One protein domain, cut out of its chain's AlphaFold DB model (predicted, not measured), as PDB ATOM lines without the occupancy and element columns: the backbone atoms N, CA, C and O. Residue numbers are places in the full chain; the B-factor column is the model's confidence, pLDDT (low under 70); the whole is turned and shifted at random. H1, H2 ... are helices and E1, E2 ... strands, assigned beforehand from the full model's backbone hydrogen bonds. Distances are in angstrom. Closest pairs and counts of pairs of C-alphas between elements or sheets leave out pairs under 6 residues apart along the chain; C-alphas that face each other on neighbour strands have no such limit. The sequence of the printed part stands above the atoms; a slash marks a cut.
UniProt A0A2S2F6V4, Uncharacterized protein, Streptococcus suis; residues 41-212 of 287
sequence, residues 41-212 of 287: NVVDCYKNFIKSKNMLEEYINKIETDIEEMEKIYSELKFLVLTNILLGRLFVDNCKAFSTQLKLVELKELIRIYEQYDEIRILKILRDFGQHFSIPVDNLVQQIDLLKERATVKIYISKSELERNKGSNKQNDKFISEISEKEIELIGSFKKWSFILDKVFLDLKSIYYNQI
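What this domain is: This is residues 41 to 212 of the 287 residues of an uncharacterized protein of Streptococcus suis (UniProt A0A2S2F6V4). What shape do these atoms make? An up-and-down bundle of four helices, the long H1, H2 and H7 with the short H3 at one end, runs along the longest axis, and a narrow sheet, mostly the ribbon E1 and E2, stands across the other end. H4 crosses H2 and H7 steeply, and a small helical hairpin, H5 and H6, packs on H4, away from H1. What is it built of? The printed part has 172 residues with seven named helices and three named strands, in the order H1, H2, H3, H4, E1, E2, H5, H6, E3, H7; the sheet, in the order E1, E2, E3, is antiparallel, and the class is mostly helix. How is the whole drawn out? It is compact, with a radius of gyration of the C-alphas of 17.4 A, and elongated in outline, spanning 55 by 36 by 24 A.

How they stand to each other: How is the sheet made? E2, residues 150 to 158, is the inner strand, and E1, residues 139 to 145, and E3, residues 183 to 185, are edge strands. E1 and E2 form an antiparallel hairpin at 162 degrees, with N 143 and O 152 within hydrogen-bond range at 2.9 A. The pairing is staggered: E2 pairs with E1 over residues 150 to 156 and with antiparallel E3, at 141 degrees, over 156 to 158, where N 184 and O 157 are within hydrogen-bond range at 2.8 A. Which helices are on the sheet? H2, residues 70 to 101, has a height over the sheet of 7.5 A, over E1 and E2, and runs across the strands at 65 degrees to E1 on the local plane. H1, residues 41 to 65, stands at the sheet's level, and the closest C-alphas of H1 and E2, those of Glu 64 and Ala 151, are 4.3 A apart. H7, residues 186 to 211, only grazes the sheet with residues 186 to 188, and H5, residues 159 to 165, only grazes it with residues 159 to 162. How does the bundle run? H1, H2, H3, residues 105 to 114, and H7 form an up and down bundle, each running against the one before it in the chain. The hairpin H1 and H2 touch, closest at the C-alphas of Cys 45 and Phe 91, 5.0 A apart, at a shallow tilt of 20 degrees, opposite ways. H7 touches H3 with residues 196 to 208 alone, closest at the C-alphas of Leu 107 and Leu 204, 6.4 A apart, at a shallow tilt of 10 degrees, opposite ways. What does H4, residues 118 to 130, touch? Its residues 119 to 123 touch H7, closest at the C-alphas of Glu 119 and Trp 193, 4.9 A apart, at a steep tilt of 69 degrees, only just short of about perpendicular. Its residues 125 to 129 touch H5, closest at the C-alphas of Phe 129 and Asn 165, 6.6 A apart, and it only just touches H6, residues 170 to 178, with 3 pairs of C-alphas within 8 A. Every O i to N i+4 pair is within hydrogen-bond range in H1, H2, H3, H4, H6 and H7, and 2 of 3 are in H5.

Where its parts are: Where does the first helix begin? C-alpha 41 of H1 is at (261.971, 323.227, 331.287), and H1 measures 36.6 A from first to last C-alpha. How long are the other long elements? H2 measures 46.1 A, H7 37.1 A and E2 26.3 A. Where does the last helix end? C-alpha 211 of H7 is at (261.585, 319.445, 348.614).

The domain as a whole: How far does it reach? The two C-alphas farthest apart, those of Lys 103 and Leu 147, are 56.8 A apart. Are there cuts or long links? The printed part has no cut; the link from H4 to E1 is short, and the other links are tight. Where is confidence low? The mean pLDDT of the printed part is 89.2, and residues 67, 136, 146 and 149 are under 70.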
ATOM      1  N   ASN A  41     261.019 322.631 332.216       97.06
ATOM      2  CA  ASN A  41     261.971 323.227 331.287       97.06
ATOM      3  C   ASN A  41     263.397 322.644 331.438       97.06
ATOM      4  O   ASN A  41     264.101 322.470 330.443       97.06
ATOM      5  N   VAL A  42     263.815 322.277 332.659       97.94
ATOM      6  CA  VAL A  42     265.071 321.529 332.883       97.94
ATOM      7  C   VAL A  42     265.004 320.153 332.217       97.94
ATOM      8  O   VAL A  42     265.949 319.767 331.530       97.94
ATOM      9  N   VAL A  43     263.882 319.439 332.371       98.25
ATOM     10  CA  VAL A  43     263.656 318.133 331.730       98.25
ATOM     11  C   VAL A  43     263.713 318.247 330.208       98.25
ATOM     12  O   VAL A  43     264.392 317.446 329.573       98.25
ATOM     13  N   ASP A  44     263.068 319.253 329.616       97.88
ATOM     14  CA  ASP A  44     263.083 319.460 328.164       97.88
ATOM     15  C   ASP A  44     264.512 319.705 327.646       97.88
ATOM     16  O   ASP A  44     264.941 319.096 326.662       97.88
ATOM     17  N   CYS A  45     265.298 320.529 328.349       98.25
ATOM     18  CA  CYS A  45     266.701 320.767 328.002       98.25
ATOM     19  C   CYS A  45     267.555 319.498 328.135       98.25
ATOM     20  O   CYS A  45     268.371 319.214 327.257       98.25
ATOM     21  N   TYR A  46     267.341 318.712 329.191       98.56
ATOM     22  CA  TYR A  46     268.020 317.432 329.375       98.56
ATOM     23  C   TYR A  46     267.662 316.436 328.265       98.56
ATOM     24  O   TYR A  46     268.548 315.815 327.686       98.56
ATOM     25  N   LYS A  47     266.384 316.321 327.884       98.12
ATOM     26  CA  LYS A  47     265.953 315.442 326.783       98.12
ATOM     27  C   LYS A  47     266.543 315.866 325.439       98.12
ATOM     28  O   LYS A  47     266.931 314.999 324.659       98.12
ATOM     29  N   ASN A  48     266.670 317.168 325.179       98.25
ATOM     30  CA  ASN A  48     267.369 317.664 323.992       98.25
ATOM     31  C   ASN A  48     268.853 317.268 324.004       98.25
ATOM     32  O   ASN A  48     269.366 316.781 322.996       98.25
ATOM     33  N   PHE A  49     269.523 317.413 325.150       98.38
ATOM     34  CA  PHE A  49     270.894 316.941 325.326       98.38
ATOM     35  C   PHE A  49     271.008 315.427 325.069       98.38
ATOM     36  O   PHE A  49     271.809 315.027 324.225       98.38
ATOM     37  N   ILE A  50     270.157 314.598 325.682       98.38
ATOM     38  CA  ILE A  50     270.134 313.140 325.468       98.38
ATOM     39  C   ILE A  50     269.908 312.786 323.998       98.38
ATOM     40  O   ILE A  50     270.607 311.935 323.458       98.38
ATOM     41  N   LYS A  51     268.989 313.469 323.310       98.25
ATOM     42  CA  LYS A  51     268.782 313.253 321.874       98.25
ATOM     43  C   LYS A  51     270.065 313.512 321.080       98.25
ATOM     44  O   LYS A  51     270.430 312.701 320.239       98.25
ATOM     45  N   SER A  52     270.766 314.610 321.365       97.94
ATOM     46  CA  SER A  52     272.031 314.924 320.687       97.94
ATOM     47  C   SER A  52     273.160 313.950 321.029       97.94
ATOM     48  O   SER A  52     273.966 313.633 320.160       97.94
ATOM     49  N   LYS A  53     273.198 313.453 322.273       97.94
ATOM     50  CA  LYS A  53     274.130 312.415 322.728       97.94
ATOM     51  C   LYS A  53     273.926 311.140 321.911       97.94
ATOM     52  O   LYS A  53     274.882 310.657 321.318       97.94
ATOM     53  N   ASN A  54     272.681 310.673 321.805       97.88
ATOM     54  CA  ASN A  54     272.344 309.466 321.053       97.88
ATOM     55  C   ASN A  54     272.685 309.613 319.565       97.88
ATOM     56  O   ASN A  54     273.302 308.721 319.004       97.88
ATOM     57  N   MET A  55     272.361 310.753 318.941       97.06
ATOM     58  CA  MET A  55     272.709 311.001 317.534       97.06
ATOM     59  C   MET A  55     274.225 310.948 317.291       97.06
ATOM     60  O   MET A  55     274.672 310.385 316.294       97.06
ATOM     61  N   LEU A  56     275.023 311.518 318.200       95.38
ATOM     62  CA  LEU A  56     276.481 311.477 318.102       95.38
ATOM     63  C   LEU A  56     277.030 310.060 318.337       95.38
ATOM     64  O   LEU A  56     277.904 309.623 317.595       95.38
ATOM     65  N   GLU A  57     276.510 309.326 319.324       94.88
ATOM     66  CA  GLU A  57     276.889 307.928 319.585       94.88
ATOM     67  C   GLU A  57     276.536 307.007 318.411       94.88
ATOM     68  O   GLU A  57     277.368 306.207 317.992       94.88
ATOM     69  N   GLU A  58     275.334 307.143 317.849       94.19
ATOM     70  CA  GLU A  58     274.890 306.403 316.666       94.19
ATOM     71  C   GLU A  58     275.811 306.665 315.473       94.19
ATOM     72  O   GLU A  58     276.228 305.720 314.804       94.19
ATOM     73  N   TYR A  59     276.180 307.928 315.234       92.44
ATOM     74  CA  TYR A  59     277.076 308.265 314.134       92.44
ATOM     75  C   TYR A  59     278.496 307.732 314.350       92.44
ATOM     76  O   TYR A  59     279.071 307.163 313.426       92.44
ATOM     77  N   ILE A  60     279.041 307.840 315.569       89.88
ATOM     78  CA  ILE A  60     280.344 307.253 315.913       89.88
ATOM     79  C   ILE A  60     280.318 305.739 315.679       89.88
ATOM     80  O   ILE A  60     281.196 305.214 315.008       89.88
ATOM     81  N   ASN A  61     279.292 305.036 316.156       88.88
ATOM     82  CA  ASN A  61     279.192 303.590 315.951       88.88
ATOM     83  C   ASN A  61     279.110 303.229 314.460       88.88
ATOM     84  O   ASN A  61     279.721 302.252 314.036       88.88
ATOM     85  N   LYS A  62     278.394 304.028 313.658       88.44
ATOM     86  CA  LYS A  62     278.274 303.825 312.209       88.44
ATOM     87  C   LYS A  62     279.623 303.944 311.496       88.44
ATOM     88  O   LYS A  62     279.969 303.067 310.716       88.44
ATOM     89  N   ILE A  63     280.397 304.997 311.761       86.25
ATOM     90  CA  ILE A  63     281.708 305.202 311.111       86.25
ATOM     91  C   ILE A  63     282.778 304.213 311.603       86.25
ATOM     92  O   ILE A  63     283.816 304.053 310.963       86.25
ATOM     93  N   GLU A  64     282.550 303.558 312.747       80.69
ATOM     94  CA  GLU A  64     283.383 302.449 313.225       80.69
ATOM     95  C   GLU A  64     283.094 301.134 312.478       80.69
ATOM     96  O   GLU A  64     283.966 300.264 312.444       80.69
ATOM     97  N   THR A  65     281.915 300.982 311.860       78.44
ATOM     98  CA  THR A  65     281.521 299.780 311.100       78.44
ATOM     99  C   THR A  65     281.565 299.967 309.585       78.44
ATOM    100  O   THR A  65     281.895 299.024 308.872       78.44
ATOM    101  N   ASP A  66     281.274 301.171 309.094       76.75
ATOM    102  CA  ASP A  66     281.246 301.508 307.672       76.75
ATOM    103  C   ASP A  66     282.370 302.496 307.340       76.75
ATOM    104  O   ASP A  66     282.474 303.576 307.928       76.75
ATOM    105  N   ILE A  67     283.210 302.152 306.360       67.62
ATOM    106  CA  ILE A  67     284.263 303.054 305.880       67.62
ATOM    107  C   ILE A  67     283.615 304.138 305.007       67.62
ATOM    108  O   ILE A  67     283.360 303.938 303.820       67.62
ATOM    109  N   GLU A  68     283.340 305.295 305.608       71.00
ATOM    110  CA  GLU A  68     282.935 306.515 304.905       71.00
ATOM    111  C   GLU A  68     284.148 307.368 304.485       71.00
ATOM    112  O   GLU A  68     285.253 307.250 305.019       71.00
ATOM    113  N   GLU A  69     283.940 308.267 303.520       79.69
ATOM    114  CA  GLU A  69     284.941 309.265 303.130       79.69
ATOM    115  C   GLU A  69     285.233 310.230 304.291       79.69
ATOM    116  O   GLU A  69     284.319 310.797 304.892       79.69
ATOM    117  N   MET A  70     286.518 310.485 304.550       77.94
ATOM    118  CA  MET A  70     286.977 311.321 305.669       77.94
ATOM    119  C   MET A  70     286.363 312.728 305.690       77.94
ATOM    120  O   MET A  70     286.103 313.259 306.765       77.94
ATOM    121  N   GLU A  71     286.092 313.329 304.528       81.75
ATOM    122  CA  GLU A  71     285.459 314.653 304.436       81.75
ATOM    123  C   GLU A  71     284.006 314.645 304.942       81.75
ATOM    124  O   GLU A  71     283.584 315.560 305.653       81.75
ATOM    125  N   LYS A  72     283.254 313.576 304.646       84.38
ATOM    126  CA  LYS A  72     281.882 313.393 305.146       84.38
ATOM    127  C   LYS A  72     281.886 313.161 306.653       84.38
ATOM    128  O   LYS A  72     281.165 313.858 307.367       84.38
ATOM    129  N   ILE A  73     282.772 312.275 307.123       83.88
ATOM    130  CA  ILE A  73     282.987 312.010 308.553       83.88
ATOM    131  C   ILE A  73     283.292 313.309 309.296       83.88
ATOM    132  O   ILE A  73     282.691 313.599 310.330       83.88
ATOM    133  N   TYR A  74     284.201 314.118 308.750       83.19
ATOM    134  CA  TYR A  74     284.598 315.395 309.327       83.19
ATOM    135  C   TYR A  74     283.420 316.363 309.469       83.19
ATOM    136  O   TYR A  74     283.182 316.896 310.556       83.19
ATOM    137  N   SER A  75     282.691 316.605 308.374       84.94
ATOM    138  CA  SER A  75     281.593 317.573 308.347       84.94
ATOM    139  C   SER A  75     280.489 317.195 309.334       84.94
ATOM    140  O   SER A  75     280.020 318.043 310.098       84.94
ATOM    141  N   GLU A  76     280.107 315.919 309.353       89.25
ATOM    142  CA  GLU A  76     279.020 315.434 310.198       89.25
ATOM    143  C   GLU A  76     279.425 315.399 311.678       89.25
ATOM    144  O   GLU A  76     278.708 315.940 312.524       89.25
ATOM    145  N   LEU A  77     280.617 314.879 312.012       88.38
ATOM    146  CA  LEU A  77     281.115 314.898 313.394       88.38
ATOM    147  C   LEU A  77     281.200 316.321 313.937       88.38
ATOM    148  O   LEU A  77     280.791 316.569 315.069       88.38
ATOM    149  N   LYS A  78     281.695 317.271 313.138       87.56
ATOM    150  CA  LYS A  78     281.783 318.675 313.545       87.56
ATOM    151  C   LYS A  78     280.410 319.240 313.914       87.56
ATOM    152  O   LYS A  78     280.281 319.897 314.950       87.56
ATOM    153  N   PHE A  79     279.387 318.974 313.102       90.62
ATOM    154  CA  PHE A  79     278.016 319.410 313.372       90.62
ATOM    155  C   PHE A  79     277.435 318.757 314.635       90.62
ATOM    156  O   PHE A  79     276.914 319.455 315.513       90.62
ATOM    157  N   LEU A  80     277.547 317.432 314.751       93.69
ATOM    158  CA  LEU A  80     276.983 316.670 315.865       93.69
ATOM    159  C   LEU A  80     277.653 317.026 317.199       93.69
ATOM    160  O   LEU A  80     276.966 317.237 318.200       93.69
ATOM    161  N   VAL A  81     278.979 317.176 317.206       92.31
ATOM    162  CA  VAL A  81     279.754 317.568 318.392       92.31
ATOM    163  C   VAL A  81     279.398 318.979 318.833       92.31
ATOM    164  O   VAL A  81     279.095 319.185 320.008       92.31
ATOM    165  N   LEU A  82     279.354 319.946 317.909       91.94
ATOM    166  CA  LEU A  82     278.936 321.312 318.235       91.94
ATOM    167  C   LEU A  82     277.514 321.335 318.806       91.94
ATOM    168  O   LEU A  82     277.266 321.981 319.825       91.94
ATOM    169  N   THR A  83     276.588 320.597 318.194       93.81
ATOM    170  CA  THR A  83     275.202 320.493 318.666       93.81
ATOM    171  C   THR A  83     275.135 319.921 320.082       93.81
ATOM    172  O   THR A  83     274.453 320.487 320.941       93.81
ATOM    173  N   ASN A  84     275.879 318.847 320.361       96.12
ATOM    174  CA  ASN A  84     275.934 318.252 321.694       96.12
ATOM    175  C   ASN A  84     276.525 319.213 322.735       96.12
ATOM    176  O   ASN A  84     275.982 319.336 323.833       96.12
ATOM    177  N   ILE A  85     277.576 319.951 322.371       95.31
ATOM    178  CA  ILE A  85     278.204 320.953 323.238       95.31
ATOM    179  C   ILE A  85     277.212 322.062 323.605       95.31
ATOM    180  O   ILE A  85     277.052 322.402 324.782       95.31
ATOM    181  N   LEU A  86     276.508 322.603 322.606       94.56
ATOM    182  CA  LEU A  86     275.523 323.668 322.798       94.56
ATOM    183  C   LEU A  86     274.365 323.208 323.690       94.56
ATOM    184  O   LEU A  86     274.002 323.909 324.634       94.56
ATOM    185  N   LEU A  87     273.810 322.021 323.428       96.94
ATOM    186  CA  LEU A  87     272.677 321.492 324.189       96.94
ATOM    187  C   LEU A  87     273.072 321.049 325.602       96.94
ATOM    188  O   LEU A  87     272.330 321.314 326.548       96.94
ATOM    189  N   GLY A  88     274.255 320.456 325.772       97.25
ATOM    190  CA  GLY A  88     274.791 320.104 327.087       97.25
ATOM    191  C   GLY A  88     274.999 321.339 327.961       97.25
ATOM    192  O   GLY A  88     274.594 321.361 329.124       97.25
ATOM    193  N   ARG A  89     275.551 322.421 327.397       94.94
ATOM    194  CA  ARG A  89     275.726 323.669 328.145       94.94
ATOM    195  C   ARG A  89     274.402 324.382 328.423       94.94
ATOM    196  O   ARG A  89     274.226 324.890 329.530       94.94
ATOM    197  N   LEU A  90     273.469 324.380 327.468       95.81
ATOM    198  CA  LEU A  90     272.120 324.909 327.670       95.81
ATOM    199  C   LEU A  90     271.414 324.200 328.832       95.81
ATOM    200  O   LEU A  90     270.778 324.860 329.654       95.81
ATOM    201  N   PHE A  91     271.552 322.877 328.940       98.06
ATOM    202  CA  PHE A  91     271.031 322.114 330.071       98.06
ATOM    203  C   PHE A  91     271.627 322.592 331.408       98.06
ATOM    204  O   PHE A  91     270.865 322.936 332.314       98.06
ATOM    205  N   VAL A  92     272.955 322.730 331.515       96.88
ATOM    206  CA  VAL A  92     273.610 323.250 332.736       96.88
ATOM    207  C   VAL A  92     273.107 324.650 333.096       96.88
ATOM    208  O   VAL A  92     272.774 324.911 334.254       96.88
ATOM    209  N   ASP A  93     273.006 325.550 332.118       95.00
ATOM    210  CA  ASP A  93     272.534 326.920 332.344       95.00
ATOM    211  C   ASP A  93     271.069 326.941 332.834       95.00
ATOM    212  O   ASP A  93     270.715 327.731 333.715       95.00
ATOM    213  N   ASN A  94     270.229 326.011 332.363       96.56
ATOM    214  CA  ASN A  94     268.857 325.851 332.852       96.56
ATOM    215  C   ASN A  94     268.791 325.279 334.274       96.56
ATOM    216  O   ASN A  94     267.980 325.753 335.070       96.56
ATOM    217  N   CYS A  95     269.676 324.351 334.647       96.81
ATOM    218  CA  CYS A  95     269.808 323.906 336.038       96.81
ATOM    219  C   CYS A  95     270.144 325.086 336.969       96.81
ATOM    220  O   CYS A  95     269.547 325.247 338.040       96.81
ATOM    221  N   LYS A  96     271.062 325.968 336.548       95.19
ATOM    222  CA  LYS A  96     271.435 327.181 337.304       95.19
ATOM    223  C   LYS A  96     270.263 328.141 337.459       95.19
ATOM    224  O   LYS A  96     270.008 328.631 338.562       95.19
ATOM    225  N   ALA A  97     269.539 328.395 336.372       95.31
ATOM    226  CA  ALA A  97     268.357 329.246 336.401       95.31
ATOM    227  C   ALA A  97     267.290 328.673 337.345       95.31
ATOM    228  O   ALA A  97     266.795 329.387 338.217       95.31
ATOM    229  N   PHE A  98     267.012 327.373 337.240       96.06
ATOM    230  CA  PHE A  98     266.054 326.662 338.081       96.06
ATOM    231  C   PHE A  98     266.392 326.761 339.577       96.06
ATOM    232  O   PHE A  98     265.569 327.231 340.368       96.06
ATOM    233  N   SER A  99     267.625 326.418 339.964       94.69
ATOM    234  CA  SER A  99     268.082 326.512 341.363       94.69
ATOM    235  C   SER A  99     268.004 327.941 341.918       94.69
ATOM    236  O   SER A  99     267.677 328.161 343.089       94.69
ATOM    237  N   THR A 100     268.244 328.941 341.065       93.44
ATOM    238  CA  THR A 100     268.139 330.357 341.426       93.44
ATOM    239  C   THR A 100     266.698 330.789 341.644       93.44
ATOM    240  O   THR A 100     266.403 331.405 342.669       93.44
ATOM    241  N   GLN A 101     265.802 330.426 340.727       93.00
ATOM    242  CA  GLN A 101     264.385 330.782 340.776       93.00
ATOM    243  C   GLN A 101     263.651 330.144 341.958       93.00
ATOM    244  O   GLN A 101     262.766 330.783 342.526       93.00
ATOM    245  N   LEU A 102     264.015 328.917 342.345       91.69
ATOM    246  CA  LEU A 102     263.439 328.247 343.517       91.69
ATOM    247  C   LEU A 102     264.118 328.621 344.838       91.69
ATOM    248  O   LEU A 102     263.653 328.220 345.899       91.69
ATOM    249  N   LYS A 103     265.212 329.393 344.789       90.94
ATOM    250  CA  LYS A 103     266.018 329.756 345.965       90.94
ATOM    251  C   LYS A 103     266.491 328.529 346.771       90.94
ATOM    252  O   LYS A 103     266.716 328.639 347.972       90.94
ATOM    253  N   LEU A 104     266.697 327.389 346.107       86.56
ATOM    254  CA  LEU A 104     267.151 326.146 346.735       86.56
ATOM    255  C   LEU A 104     268.674 326.165 346.887       86.56
ATOM    256  O   LEU A 104     269.406 326.002 345.910       86.56
ATOM    257  N   VAL A 105     269.147 326.400 348.113       90.56
ATOM    258  CA  VAL A 105     270.581 326.534 348.428       90.56
ATOM    259  C   VAL A 105     271.348 325.254 348.097       90.56
ATOM    260  O   VAL A 105     272.396 325.332 347.465       90.56
ATOM    261  N   GLU A 106     270.790 324.089 348.433       92.12
ATOM    262  CA  GLU A 106     271.389 322.779 348.139       92.12
ATOM    263  C   GLU A 106     271.626 322.579 346.636       92.12
ATOM    264  O   GLU A 106     272.721 322.204 346.227       92.12
ATOM    265  N   LEU A 107     270.641 322.915 345.790       91.81
ATOM    266  CA  LEU A 107     270.797 322.832 344.333       91.81
ATOM    267  C   LEU A 107     271.833 323.820 343.798       91.81
ATOM    268  O   LEU A 107     272.584 323.487 342.885       91.81
ATOM    269  N   LYS A 108     271.869 325.043 344.338       93.62
ATOM    270  CA  LYS A 108     272.869 326.039 343.933       93.62
ATOM    271  C   LYS A 108     274.279 325.547 344.227       93.62
ATOM    272  O   LYS A 108     275.155 325.696 343.379       93.62
ATOM    273  N   GLU A 109     274.480 324.965 345.405       94.62
ATOM    274  CA  GLU A 109     275.772 324.427 345.817       94.62
ATOM    275  C   GLU A 109     276.169 323.211 344.977       94.62
ATOM    276  O   GLU A 109     277.283 323.169 344.461       94.62
ATOM    277  N   LEU A 110     275.233 322.289 344.733       94.38
ATOM    278  CA  LEU A 110     275.436 321.149 343.840       94.38
ATOM    279  C   LEU A 110     275.936 321.605 342.461       94.38
ATOM    280  O   LEU A 110     276.962 321.134 341.973       94.38
ATOM    281  N   ILE A 111     275.236 322.552 341.832       94.62
ATOM    282  CA  ILE A 111     275.607 323.029 340.496       94.62
ATOM    283  C   ILE A 111     276.950 323.767 340.526       94.62
ATOM    284  O   ILE A 111     277.748 323.613 339.603       94.62
ATOM    285  N   ARG A 112     277.231 324.530 341.591       94.50
ATOM    286  CA  ARG A 112     278.528 325.192 341.783       94.50
ATOM    287  C   ARG A 112     279.673 324.179 341.816       94.50
ATOM    288  O   ARG A 112     280.702 324.447 341.205       94.50
ATOM    289  N   ILE A 113     279.495 323.044 342.496       95.50
ATOM    290  CA  ILE A 113     280.478 321.953 342.549       95.50
ATOM    291  C   ILE A 113     280.667 321.341 341.159       95.50
ATOM    292  O   ILE A 113     281.797 321.251 340.683       95.50
ATOM    293  N   TYR A 114     279.579 320.991 340.466       94.88
ATOM    294  CA  TYR A 114     279.660 320.395 339.128       94.88
ATOM    295  C   TYR A 114     280.370 321.290 338.106       94.88
ATOM    296  O   TYR A 114     281.105 320.797 337.255       94.88
ATOM    297  N   GLU A 115     280.202 322.609 338.191       93.62
ATOM    298  CA  GLU A 115     280.900 323.547 337.305       93.62
ATOM    299  C   GLU A 115     282.406 323.660 337.550       93.62
ATOM    300  O   GLU A 115     283.108 324.247 336.721       93.62
ATOM    301  N   GLN A 116     282.910 323.122 338.661       93.38
ATOM    302  CA  GLN A 116     284.346 323.038 338.918       93.38
ATOM    303  C   GLN A 116     284.992 321.828 338.245       93.38
ATOM    304  O   GLN A 116     286.212 321.829 338.101       93.38
ATOM    305  N   TYR A 117     284.214 320.834 337.808       95.12
ATOM    306  CA  TYR A 117     284.757 319.688 337.089       95.12
ATOM    307  C   TYR A 117     285.305 320.090 335.725       95.12
ATOM    308  O   TYR A 117     284.668 320.836 334.971       95.12
ATOM    309  N   ASP A 118     286.479 319.558 335.399       94.00
ATOM    310  CA  ASP A 118     287.187 319.863 334.161       94.00
ATOM    311  C   ASP A 118     286.343 319.505 332.937       94.00
ATOM    312  O   ASP A 118     286.326 320.262 331.974       94.00
ATOM    313  N   GLU A 119     285.538 318.445 332.997       94.75
ATOM    314  CA  GLU A 119     284.583 318.071 331.952       94.75
ATOM    315  C   GLU A 119     283.603 319.204 331.619       94.75
ATOM    316  O   GLU A 119     283.353 319.509 330.450       94.75
ATOM    317  N   ILE A 120     283.056 319.859 332.646       94.75
ATOM    318  CA  ILE A 120     282.094 320.955 332.489       94.75
ATOM    319  C   ILE A 120     282.806 322.252 332.093       94.75
ATOM    320  O   ILE A 120     282.253 323.049 331.327       94.75
ATOM    321  N   ARG A 121     284.041 322.463 332.563       93.69
ATOM    322  CA  ARG A 121     284.885 323.596 332.147       93.69
ATOM    323  C   ARG A 121     285.282 323.482 330.673       93.69
ATOM    324  O   ARG A 121     285.149 324.468 329.951       93.69
ATOM    325  N   ILE A 122     285.671 322.292 330.207       93.00
ATOM    326  CA  ILE A 122     285.937 321.986 328.791       93.00
ATOM    327  C   ILE A 122     284.678 322.251 327.964       93.00
ATOM    328  O   ILE A 122     284.730 323.029 327.015       93.00
ATOM    329  N   LEU A 123     283.529 321.693 328.364       93.50
ATOM    330  CA  LEU A 123     282.250 321.911 327.682       93.50
ATOM    331  C   LEU A 123     281.912 323.408 327.553       93.50
ATOM    332  O   LEU A 123     281.487 323.868 326.494       93.50
ATOM    333  N   LYS A 124     282.130 324.188 328.621       92.25
ATOM    334  CA  LYS A 124     281.919 325.643 328.624       92.25
ATOM    335  C   LYS A 124     282.839 326.355 327.633       92.25
ATOM    336  O   LYS A 124     282.364 327.209 326.893       92.25
ATOM    337  N   ILE A 125     284.123 326.011 327.599       91.38
ATOM    338  CA  ILE A 125     285.087 326.640 326.684       91.38
ATOM    339  C   ILE A 125     284.767 326.319 325.239       91.38
ATOM    340  O   ILE A 125     284.751 327.229 324.415       91.38
ATOM    341  N   LEU A 126     284.460 325.059 324.940       91.31
ATOM    342  CA  LEU A 126     284.078 324.653 323.595       91.31
ATOM    343  C   LEU A 126     282.794 325.359 323.146       91.31
ATOM    344  O   LEU A 126     282.701 325.778 321.997       91.31
ATOM    345  N   ARG A 127     281.828 325.556 324.055       91.38
ATOM    346  CA  ARG A 127     280.623 326.348 323.783       91.38
ATOM    347  C   ARG A 127     280.961 327.807 323.504       91.38
ATOM    348  O   ARG A 127     280.499 328.343 322.504       91.38
ATOM    349  N   ASP A 128     281.721 328.455 324.385       88.31
ATOM    350  CA  ASP A 128     282.058 329.881 324.268       88.31
ATOM    351  C   ASP A 128     282.885 330.144 322.999       88.31
ATOM    352  O   ASP A 128     282.679 331.139 322.309       88.31
ATOM    353  N   PHE A 129     283.775 329.218 322.641       85.50
ATOM    354  CA  PHE A 129     284.473 329.230 321.362       85.50
ATOM    355  C   PHE A 129     283.495 329.040 320.188       85.50
ATOM    356  O   PHE A 129     283.474 329.853 319.264       85.50
ATOM    357  N   GLY A 130     282.632 328.021 320.270       84.19
ATOM    358  CA  GLY A 130     281.601 327.669 319.287       84.19
ATOM    359  C   GLY A 130     280.589 328.780 318.971       84.19
ATOM    360  O   GLY A 130     279.963 328.771 317.914       84.19
ATOM    361  N   GLN A 131     280.417 329.747 319.878       80.88
ATOM    362  CA  GLN A 131     279.549 330.916 319.688       80.88
ATOM    363  C   GLN A 131     280.144 331.971 318.748       80.88
ATOM    364  O   GLN A 131     279.395 332.738 318.143       80.88
ATOM    365  N   HIS A 132     281.469 332.021 318.632       79.62
ATOM    366  CA  HIS A 132     282.181 333.008 317.817       79.62
ATOM    367  C   HIS A 132     282.839 332.386 316.584       79.62
ATOM    368  O   HIS A 132     283.052 333.069 315.584       79.62
ATOM    369  N   PHE A 133     283.126 331.087 316.641       74.38
ATOM    370  CA  PHE A 133     283.813 330.337 315.603       74.38
ATOM    371  C   PHE A 133     283.174 328.958 315.442       74.38
ATOM    372  O   PHE A 133     282.685 328.374 316.403       74.38
ATOM    373  N   SER A 134     283.228 328.375 314.245       71.06
ATOM    374  CA  SER A 134     282.958 326.939 314.123       71.06
ATOM    375  C   SER A 134     284.078 326.171 314.828       71.06
ATOM    376  O   SER A 134     285.232 326.496 314.559       71.06
ATOM    377  N   ILE A 135     283.776 325.164 315.656       72.50
ATOM    378  CA  ILE A 135     284.806 324.344 316.323       72.50
ATOM    379  C   ILE A 135     285.738 323.752 315.251       72.50
ATOM    380  O   ILE A 135     285.261 322.955 314.432       72.50
ATOM    381  N   PRO A 136     287.019 324.161 315.181       68.00
ATOM    382  CA  PRO A 136     287.958 323.562 314.260       68.00
ATOM    383  C   PRO A 136     288.275 322.168 314.787       68.00
ATOM    384  O   PRO A 136     288.673 321.983 315.936       68.00
ATOM    385  N   VAL A 137     288.025 321.172 313.951       73.44
ATOM    386  CA  VAL A 137     288.652 319.871 314.136       73.44
ATOM    387  C   VAL A 137     289.985 319.992 313.405       73.44
ATOM    388  O   VAL A 137     290.002 320.069 312.176       73.44
ATOM    389  N   ASP A 138     291.063 320.116 314.174       70.69
ATOM    390  CA  ASP A 138     292.427 320.332 313.668       70.69
ATOM    391  C   ASP A 138     293.054 319.031 313.175       70.69
ATOM    392  O   ASP A 138     293.931 319.033 312.313       70.69
ATOM    393  N   ASN A 139     292.587 317.909 313.722       75.31
ATOM    394  CA  ASN A 139     293.070 316.593 313.360       75.31
ATOM    395  C   ASN A 139     291.936 315.566 313.455       75.31
ATOM    396  O   ASN A 139     291.192 315.533 314.438       75.31
ATOM    397  N   LEU A 140     291.821 314.725 312.429       78.75
ATOM    398  CA  LEU A 140     290.901 313.592 312.355       78.75
ATOM    399  C   LEU A 140     291.747 312.342 312.118       78.75
ATOM    400  O   LEU A 140     292.359 312.182 311.064       78.75
ATOM    401  N   VAL A 141     291.783 311.455 313.108       80.94
ATOM    402  CA  VAL A 141     292.548 310.210 313.057       80.94
ATOM    403  C   VAL A 141     291.574 309.048 312.948       80.94
ATOM    404  O   VAL A 141     290.783 308.817 313.862       80.94
ATOM    405  N   GLN A 142     291.657 308.298 311.850       77.88
ATOM    406  CA  GLN A 142     290.960 307.027 311.674       77.88
ATOM    407  C   GLN A 142     291.976 305.886 311.792       77.88
ATOM    408  O   GLN A 142     292.951 305.828 311.045       77.88
ATOM    409  N   GLN A 143     291.771 304.987 312.752       77.94
ATOM    410  CA  GLN A 143     292.562 303.765 312.912       77.94
ATOM    411  C   GLN A 143     291.709 302.572 312.508       77.94
ATOM    412  O   GLN A 143     290.631 302.395 313.059       77.94
ATOM    413  N   ILE A 144     292.177 301.761 311.559       74.62
ATOM    414  CA  ILE A 144     291.449 300.583 311.071       74.62
ATOM    415  C   ILE A 144     292.082 299.328 311.678       74.62
ATOM    416  O   ILE A 144     293.248 299.025 311.425       74.62
ATOM    417  N   ASP A 145     291.313 298.595 312.479       74.25
ATOM    418  CA  ASP A 145     291.637 297.249 312.944       74.25
ATOM    419  C   ASP A 145     291.137 296.241 311.901       74.25
ATOM    420  O   ASP A 145     289.967 295.855 311.879       74.25
ATOM    421  N   LEU A 146     292.050 295.825 311.018       68.38
ATOM    422  CA  LEU A 146     291.770 294.874 309.938       68.38
ATOM    423  C   LEU A 146     291.368 293.484 310.451       68.38
ATOM    424  O   LEU A 146     290.697 292.751 309.735       68.38
ATOM    425  N   LEU A 147     291.768 293.105 311.670       72.88
ATOM    426  CA  LEU A 147     291.438 291.797 312.246       72.88
ATOM    427  C   LEU A 147     290.028 291.773 312.840       72.88
ATOM    428  O   LEU A 147     289.425 290.708 312.942       72.88
ATOM    429  N   LYS A 148     289.522 292.933 313.266       72.00
ATOM    430  CA  LYS A 148     288.183 293.076 313.854       72.00
ATOM    431  C   LYS A 148     287.170 293.715 312.913       72.00
ATOM    432  O   LYS A 148     286.037 293.903 313.344       72.00
ATOM    433  N   GLU A 149     287.585 294.065 311.694       69.06
ATOM    434  CA  GLU A 149     286.786 294.811 310.712       69.06
ATOM    435  C   GLU A 149     286.140 296.059 311.337       69.06
ATOM    436  O   GLU A 149     284.954 296.330 311.165       69.06
ATOM    437  N   ARG A 150     286.919 296.804 312.132       73.69
ATOM    438  CA  ARG A 150     286.449 298.008 312.830       73.69
ATOM    439  C   ARG A 150     287.376 299.177 312.589       73.69
ATOM    440  O   ARG A 150     288.593 299.029 312.647       73.69
ATOM    441  N   ALA A 151     286.804 300.354 312.404       76.06
ATOM    442  CA  ALA A 151     287.528 301.607 312.512       76.06
ATOM    443  C   ALA A 151     287.370 302.191 313.924       76.06
ATOM    444  O   ALA A 151     286.452 301.857 314.662       76.06
ATOM    445  N   THR A 152     288.283 303.064 314.325       79.62
ATOM    446  CA  THR A 152     288.135 303.960 315.472       79.62
ATOM    447  C   THR A 152     288.440 305.357 314.986       79.62
ATOM    448  O   THR A 152     289.493 305.589 314.388       79.62
ATOM    449  N   VAL A 153     287.531 306.287 315.253       81.25
ATOM    450  CA  VAL A 153     287.678 307.683 314.854       81.25
ATOM    451  C   VAL A 153     287.956 308.537 316.081       81.25
ATOM    452  O   VAL A 153     287.297 308.407 317.111       81.25
ATOM    453  N   LYS A 154     288.955 309.411 315.975       85.25
ATOM    454  CA  LYS A 154     289.281 310.425 316.977       85.25
ATOM    455  C   LYS A 154     289.364 311.779 316.304       85.25
ATOM    456  O   LYS A 154     289.970 311.912 315.243       85.25
ATOM    457  N   ILE A 155     288.775 312.775 316.946       86.75
ATOM    458  CA  ILE A 155     288.813 314.163 316.498       86.75
ATOM    459  C   ILE A 155     289.411 315.028 317.588       86.75
ATOM    460  O   ILE A 155     289.112 314.853 318.771       86.75
ATOM    461  N   TYR A 156     290.246 315.966 317.172       89.75
ATOM    462  CA  TYR A 156     291.016 316.796 318.078       89.75
ATOM    463  C   TYR A 156     290.800 318.271 317.783       89.75
ATOM    464  O   TYR A 156     290.658 318.673 316.628       89.75
ATOM    465  N   ILE A 157     290.835 319.069 318.843       88.88
ATOM    466  CA  ILE A 157     291.019 320.514 318.768       88.88
ATOM    467  C   ILE A 157     292.309 320.878 319.492       88.88
ATOM    468  O   ILE A 157     292.557 320.427 320.612       88.88
ATOM    469  N   SER A 158     293.146 321.686 318.861       88.12
ATOM    470  CA  SER A 158     294.380 322.165 319.458       88.12
ATOM    471  C   SER A 158     294.093 323.242 320.498       88.12
ATOM    472  O   SER A 158     293.190 324.076 320.375       88.12
ATOM    473  N   LYS A 159     294.925 323.268 321.537       88.62
ATOM    474  CA  LYS A 159     294.927 324.339 322.531       88.62
ATOM    475  C   LYS A 159     295.165 325.704 321.876       88.62
ATOM    476  O   LYS A 159     294.520 326.676 322.257       88.62
ATOM    477  N   SER A 160     296.032 325.765 320.863       86.75
ATOM    478  CA  SER A 160     296.306 326.985 320.095       86.75
ATOM    479  C   SER A 160     295.068 327.543 319.395       86.75
ATOM    480  O   SER A 160     294.893 328.760 319.370       86.75
ATOM    481  N   GLU A 161     294.183 326.688 318.874       86.38
ATOM    482  CA  GLU A 161     292.928 327.161 318.292       86.38
ATOM    483  C   GLU A 161     292.013 327.765 319.357       86.38
ATOM    484  O   GLU A 161     291.498 328.863 319.159       86.38
ATOM    485  N   LEU A 162     291.870 327.128 320.526       85.31
ATOM    486  CA  LEU A 162     291.086 327.692 321.636       85.31
ATOM    487  C   LEU A 162     291.628 329.053 322.101       85.31
ATOM    488  O   LEU A 162     290.853 329.953 322.438       85.31
ATOM    489  N   GLU A 163     292.949 329.233 322.069       86.25
ATOM    490  CA  GLU A 163     293.626 330.490 322.401       86.25
ATOM    491  C   GLU A 163     293.363 331.618 321.388       86.25
ATOM    492  O   GLU A 163     293.599 332.783 321.708       86.25
ATOM    493  N   ARG A 164     292.793 331.344 320.205       82.50
ATOM    494  CA  ARG A 164     292.362 332.411 319.278       82.50
ATOM    495  C   ARG A 164     291.263 333.291 319.862       82.50
ATOM    496  O   ARG A 164     291.129 334.441 319.456       82.50
ATOM    497  N   ASN A 165     290.500 332.766 320.820       76.44
ATOM    498  CA  ASN A 165     289.484 333.522 321.547       76.44
ATOM    499  C   ASN A 165     290.017 334.127 322.863       76.44
ATOM    500  O   ASN A 165     289.233 334.516 323.734       76.44
ATOM    501  N   LYS A 166     291.344 334.196 323.047       81.06
ATOM    502  CA  LYS A 166     291.965 334.726 324.267       81.06
ATOM    503  C   LYS A 166     291.548 336.169 324.535       81.06
ATOM    504  O   LYS A 166     291.504 337.001 323.632       81.06
ATOM    505  N   GLY A 167     291.273 336.482 325.798       79.06
ATOM    506  CA  GLY A 167     290.849 337.813 326.236       79.06
ATOM    507  C   GLY A 167     289.339 338.051 326.165       79.06
ATOM    508  O   GLY A 167     288.862 339.009 326.773       79.06
ATOM    509  N   SER A 168     288.573 337.167 325.514       78.88
ATOM    510  CA  SER A 168     287.101 337.210 325.541       78.88
ATOM    511  C   SER A 168     286.539 336.834 326.918       78.88
ATOM    512  O   SER A 168     285.556 337.416 327.377       78.88
ATOM    513  N   ASN A 169     287.182 335.888 327.615       83.12
ATOM    514  CA  ASN A 169     286.761 335.408 328.926       83.12
ATOM    515  C   ASN A 169     287.969 334.998 329.784       83.12
ATOM    516  O   ASN A 169     288.536 333.920 329.625       83.12
ATOM    517  N   LYS A 170     288.295 335.825 330.786       86.38
ATOM    518  CA  LYS A 170     289.451 335.620 331.680       86.38
ATOM    519  C   LYS A 170     289.446 334.279 332.424       86.38
ATOM    520  O   LYS A 170     290.511 333.752 332.734       86.38
ATOM    521  N   GLN A 171     288.272 333.739 332.760       84.25
ATOM    522  CA  GLN A 171     288.187 332.441 333.442       84.25
ATOM    523  C   GLN A 171     288.542 331.296 332.493       84.25
ATOM    524  O   GLN A 171     289.227 330.356 332.898       84.25
ATOM    525  N   ASN A 172     288.093 331.398 331.242       86.00
ATOM    526  CA  ASN A 172     288.421 330.435 330.201       86.00
ATOM    527  C   ASN A 172     289.915 330.505 329.877       86.00
ATOM    528  O   ASN A 172     290.565 329.468 329.879       86.00
ATOM    529  N   ASP A 173     290.474 331.711 329.720       86.81
ATOM    530  CA  ASP A 173     291.909 331.915 329.476       86.81
ATOM    531  C   ASP A 173     292.769 331.246 330.556       86.81
ATOM    532  O   ASP A 173     293.738 330.545 330.252       86.81
ATOM    533  N   LYS A 174     292.387 331.426 331.828       89.25
ATOM    534  CA  LYS A 174     293.073 330.794 332.957       89.25
ATOM    535  C   LYS A 174     293.020 329.272 332.848       89.25
ATOM    536  O   LYS A 174     294.063 328.635 332.935       89.25
ATOM    537  N   PHE A 175     291.845 328.687 332.623       89.62
ATOM    538  CA  PHE A 175     291.749 327.232 332.522       89.62
ATOM    539  C   PHE A 175     292.485 326.672 331.308       89.62
ATOM    540  O   PHE A 175     293.197 325.690 331.444       89.62
ATOM    541  N   ILE A 176     292.374 327.314 330.142       89.19
ATOM    542  CA  ILE A 176     293.111 326.898 328.944       89.19
ATOM    543  C   ILE A 176     294.609 326.845 329.260       89.19
ATOM    544  O   ILE A 176     295.267 325.867 328.918       89.19
ATOM    545  N   SER A 177     295.145 327.832 329.988       88.00
ATOM    546  CA  SER A 177     296.555 327.824 330.395       88.00
ATOM    547  C   SER A 177     296.936 326.645 331.304       88.00
ATOM    548  O   SER A 177     298.060 326.163 331.193       88.00
ATOM    549  N   GLU A 178     295.998 326.147 332.121       90.44
ATOM    550  CA  GLU A 178     296.164 325.004 333.035       90.44
ATOM    551  C   GLU A 178     296.129 323.644 332.309       90.44
ATOM    552  O   GLU A 178     296.694 322.678 332.819       90.44
ATOM    553  N   ILE A 179     295.521 323.555 331.116       87.62
ATOM    554  CA  ILE A 179     295.482 322.316 330.319       87.62
ATOM    555  C   ILE A 179     296.904 321.957 329.870       87.62
ATOM    556  O   ILE A 179     297.566 322.748 329.183       87.62
ATOM    557  N   SER A 180     297.369 320.770 330.262       86.69
ATOM    558  CA  SER A 180     298.724 320.280 329.969       86.69
ATOM    559  C   SER A 180     298.865 319.773 328.531       86.69
ATOM    560  O   SER A 180     299.925 319.869 327.912       86.69
ATOM    561  N   GLU A 181     297.767 319.257 327.993       88.00
ATOM    562  CA  GLU A 181     297.649 318.655 326.685       88.00
ATOM    563  C   GLU A 181     297.663 319.722 325.586       88.00
ATOM    564  O   GLU A 181     297.022 320.771 325.678       88.00
ATOM    565  N   LYS A 182     298.395 319.443 324.502       88.44
ATOM    566  CA  LYS A 182     298.421 320.317 323.318       88.44
ATOM    567  C   LYS A 182     297.140 320.226 322.493       88.44
ATOM    568  O   LYS A 182     296.812 321.169 321.780       88.44
ATOM    569  N   GLU A 183     296.439 319.103 322.593       90.19
ATOM    570  CA  GLU A 183     295.217 318.803 321.861       90.19
ATOM    571  C   GLU A 183     294.196 318.175 322.810       90.19
ATOM    572  O   GLU A 183     294.544 317.363 323.667       90.19
ATOM    573  N   ILE A 184     292.931 318.542 322.638       89.75
ATOM    574  CA  ILE A 184     291.794 317.963 323.348       89.75
ATOM    575  C   ILE A 184     291.107 316.990 322.398       89.75
ATOM    576  O   ILE A 184     290.637 317.379 321.330       89.75
ATOM    577  N   GLU A 185     291.024 315.727 322.804       91.88
ATOM    578  CA  GLU A 185     290.291 314.694 322.075       91.88
ATOM    579  C   GLU A 185     288.788 314.818 322.385       91.88
ATOM    580  O   GLU A 185     288.353 314.687 323.537       91.88
ATOM    581  N   LEU A 186     287.991 315.152 321.369       91.44
ATOM    582  CA  LEU A 186     286.610 315.604 321.540       91.44
ATOM    583  C   LEU A 186     285.623 314.462 321.802       91.44
ATOM    584  O   LEU A 186     284.688 314.668 322.571       91.44
ATOM    585  N   ILE A 187     285.814 313.265 321.237       90.62
ATOM    586  CA  ILE A 187     284.909 312.121 321.457       90.62
ATOM    587  C   ILE A 187     285.076 311.576 322.880       90.62
ATOM    588  O   ILE A 187     284.094 311.283 323.568       90.62
ATOM    589  N   GLY A 188     286.306 311.468 323.373       92.12
ATOM    590  CA  GLY A 188     286.584 311.091 324.755       92.12
ATOM    591  C   GLY A 188     286.089 312.138 325.743       92.12
ATOM    592  O   GLY A 188     285.479 311.779 326.753       92.12
ATOM    593  N   SER A 189     286.271 313.426 325.442       93.94
ATOM    594  CA  SER A 189     285.698 314.509 326.254       93.94
ATOM    595  C   SER A 189     284.167 314.442 326.269       93.94
ATOM    596  O   SER A 189     283.566 314.552 327.340       93.94
ATOM    597  N   PHE A 190     283.551 314.143 325.122       94.88
ATOM    598  CA  PHE A 190     282.115 313.918 324.983       94.88
ATOM    599  C   PHE A 190     281.570 312.857 325.930       94.88
ATOM    600  O   PHE A 190     280.609 313.112 326.662       94.88
ATOM    601  N   LYS A 191     282.209 311.689 325.973       95.00
ATOM    602  CA  LYS A 191     281.804 310.604 326.875       95.00
ATOM    603  C   LYS A 191     281.877 311.044 328.340       95.00
ATOM    604  O   LYS A 191     280.960 310.768 329.114       95.00
ATOM    605  N   LYS A 192     282.937 311.772 328.711       96.69
ATOM    606  CA  LYS A 192     283.150 312.250 330.084       96.69
ATOM    607  C   LYS A 192     282.124 313.303 330.502       96.69
ATOM    608  O   LYS A 192     281.458 313.110 331.518       96.69
ATOM    609  N   TRP A 193     281.937 314.383 329.733       97.00
ATOM    610  CA  TRP A 193     280.949 315.398 330.114       97.00
ATOM    611  C   TRP A 193     279.534 314.839 330.082       97.00
ATOM    612  O   TRP A 193     278.743 315.188 330.950       97.00
ATOM    613  N   SER A 194     279.219 313.922 329.163       97.44
ATOM    614  CA  SER A 194     277.883 313.325 329.102       97.44
ATOM    615  C   SER A 194     277.549 312.547 330.365       97.44
ATOM    616  O   SER A 194     276.478 312.730 330.933       97.44
ATOM    617  N   PHE A 195     278.501 311.759 330.862       97.31
ATOM    618  CA  PHE A 195     278.355 311.064 332.134       97.31
ATOM    619  C   PHE A 195     278.137 312.026 333.313       97.31
ATOM    620  O   PHE A 195     277.296 311.773 334.177       97.31
ATOM    621  N   ILE A 196     278.868 313.143 333.353       97.81
ATOM    622  CA  ILE A 196     278.686 314.158 334.398       97.81
ATOM    623  C   ILE A 196     277.316 314.838 334.281       97.81
ATOM    624  O   ILE A 196     276.656 315.031 335.298       97.81
ATOM    625  N   LEU A 197     276.848 315.162 333.074       97.94
ATOM    626  CA  LEU A 197     275.534 315.780 332.864       97.94
ATOM    627  C   LEU A 197     274.378 314.848 333.254       97.94
ATOM    628  O   LEU A 197     273.410 315.314 333.858       97.94
ATOM    629  N   ASP A 198     274.500 313.545 332.993       97.94
ATOM    630  CA  ASP A 198     273.531 312.545 333.453       97.94
ATOM    631  C   ASP A 198     273.446 312.548 334.995       97.94
ATOM    632  O   ASP A 198     272.352 312.583 335.566       97.94
ATOM    633  N   LYS A 199     274.592 312.616 335.692       97.25
ATOM    634  CA  LYS A 199     274.627 312.743 337.161       97.25
ATOM    635  C   LYS A 199     274.013 314.046 337.667       97.25
ATOM    636  O   LYS A 199     273.213 314.006 338.599       97.25
ATOM    637  N   VAL A 200     274.326 315.181 337.033       97.25
ATOM    638  CA  VAL A 200     273.734 316.488 337.373       97.25
ATOM    639  C   VAL A 200     272.210 316.404 337.357       97.25
ATOM    640  O   VAL A 200     271.561 316.895 338.280       97.25
ATOM    641  N   PHE A 201     271.631 315.779 336.326       97.75
ATOM    642  CA  PHE A 201     270.183 315.628 336.222       97.75
ATOM    643  C   PHE A 201     269.608 314.762 337.348       97.75
ATOM    644  O   PHE A 201     268.622 315.157 337.975       97.75
ATOM    645  N   LEU A 202     270.224 313.608 337.627       96.56
ATOM    646  CA  LEU A 202     269.771 312.683 338.670       96.56
ATOM    647  C   LEU A 202     269.806 313.319 340.066       96.56
ATOM    648  O   LEU A 202     268.815 313.248 340.796       96.56
ATOM    649  N   ASP A 203     270.904 313.990 340.410       96.38
ATOM    650  CA  ASP A 203     271.063 314.641 341.711       96.38
ATOM    651  C   ASP A 203     270.096 315.819 341.868       96.38
ATOM    652  O   ASP A 203     269.418 315.943 342.892       96.38
ATOM    653  N   LEU A 204     269.964 316.658 340.831       96.38
ATOM    654  CA  LEU A 204     269.013 317.773 340.825       96.38
ATOM    655  C   LEU A 204     267.584 317.276 341.017       96.38
ATOM    656  O   LEU A 204     266.828 317.846 341.808       96.38
ATOM    657  N   LYS A 205     267.217 316.211 340.301       95.75
ATOM    658  CA  LYS A 205     265.903 315.583 340.395       95.75
ATOM    659  C   LYS A 205     265.630 315.073 341.805       95.75
ATOM    660  O   LYS A 205     264.570 315.370 342.348       95.75
ATOM    661  N   SER A 206     266.584 314.358 342.398       94.94
ATOM    662  CA  SER A 206     266.479 313.831 343.762       94.94
ATOM    663  C   SER A 206     266.265 314.948 344.786       94.94
ATOM    664  O   SER A 206     265.309 314.914 345.565       94.94
ATOM    665  N   ILE A 207     267.089 315.998 344.734       95.12
ATOM    666  CA  ILE A 207     266.967 317.140 345.645       95.12
ATOM    667  C   ILE A 207     265.619 317.835 345.454       95.12
ATOM    668  O   ILE A 207     264.918 318.076 346.434       95.12
ATOM    669  N   TYR A 208     265.212 318.126 344.213       95.94
ATOM    670  CA  TYR A 208     263.928 318.782 343.969       95.94
ATOM    671  C   TYR A 208     262.752 317.931 344.457       95.94
ATOM    672  O   TYR A 208     261.874 318.444 345.148       95.94
ATOM    673  N   TYR A 209     262.762 316.629 344.172       95.44
ATOM    674  CA  TYR A 209     261.744 315.699 344.648       95.44
ATOM    675  C   TYR A 209     261.629 315.700 346.179       95.44
ATOM    676  O   TYR A 209     260.524 315.708 346.725       95.44
ATOM    677  N   ASN A 210     262.752 315.746 346.899       93.81
ATOM    678  CA  ASN A 210     262.765 315.777 348.364       93.81
ATOM    679  C   ASN A 210     262.177 317.069 348.952       93.81
ATOM    680  O   ASN A 210     261.636 317.034 350.054       93.81
ATOM    681  N   GLN A 211     262.198 318.174 348.205       93.56
ATOM    682  CA  GLN A 211     261.585 319.445 348.614       93.56
ATOM    683  C   GLN A 211     260.056 319.464 348.432       93.56
ATOM    684  O   GLN A 211     259.368 320.325 348.983       93.56
ATOM    685  N   ILE A 212     259.493 318.523 347.668       95.56
ATOM    686  CA  ILE A 212     258.047 318.438 347.450       95.56
ATOM    687  C   ILE A 212     257.384 317.821 348.686       95.56
ATOM    688  O   ILE A 212     257.760 316.736 349.139       95.56
TER     689      ILE A 212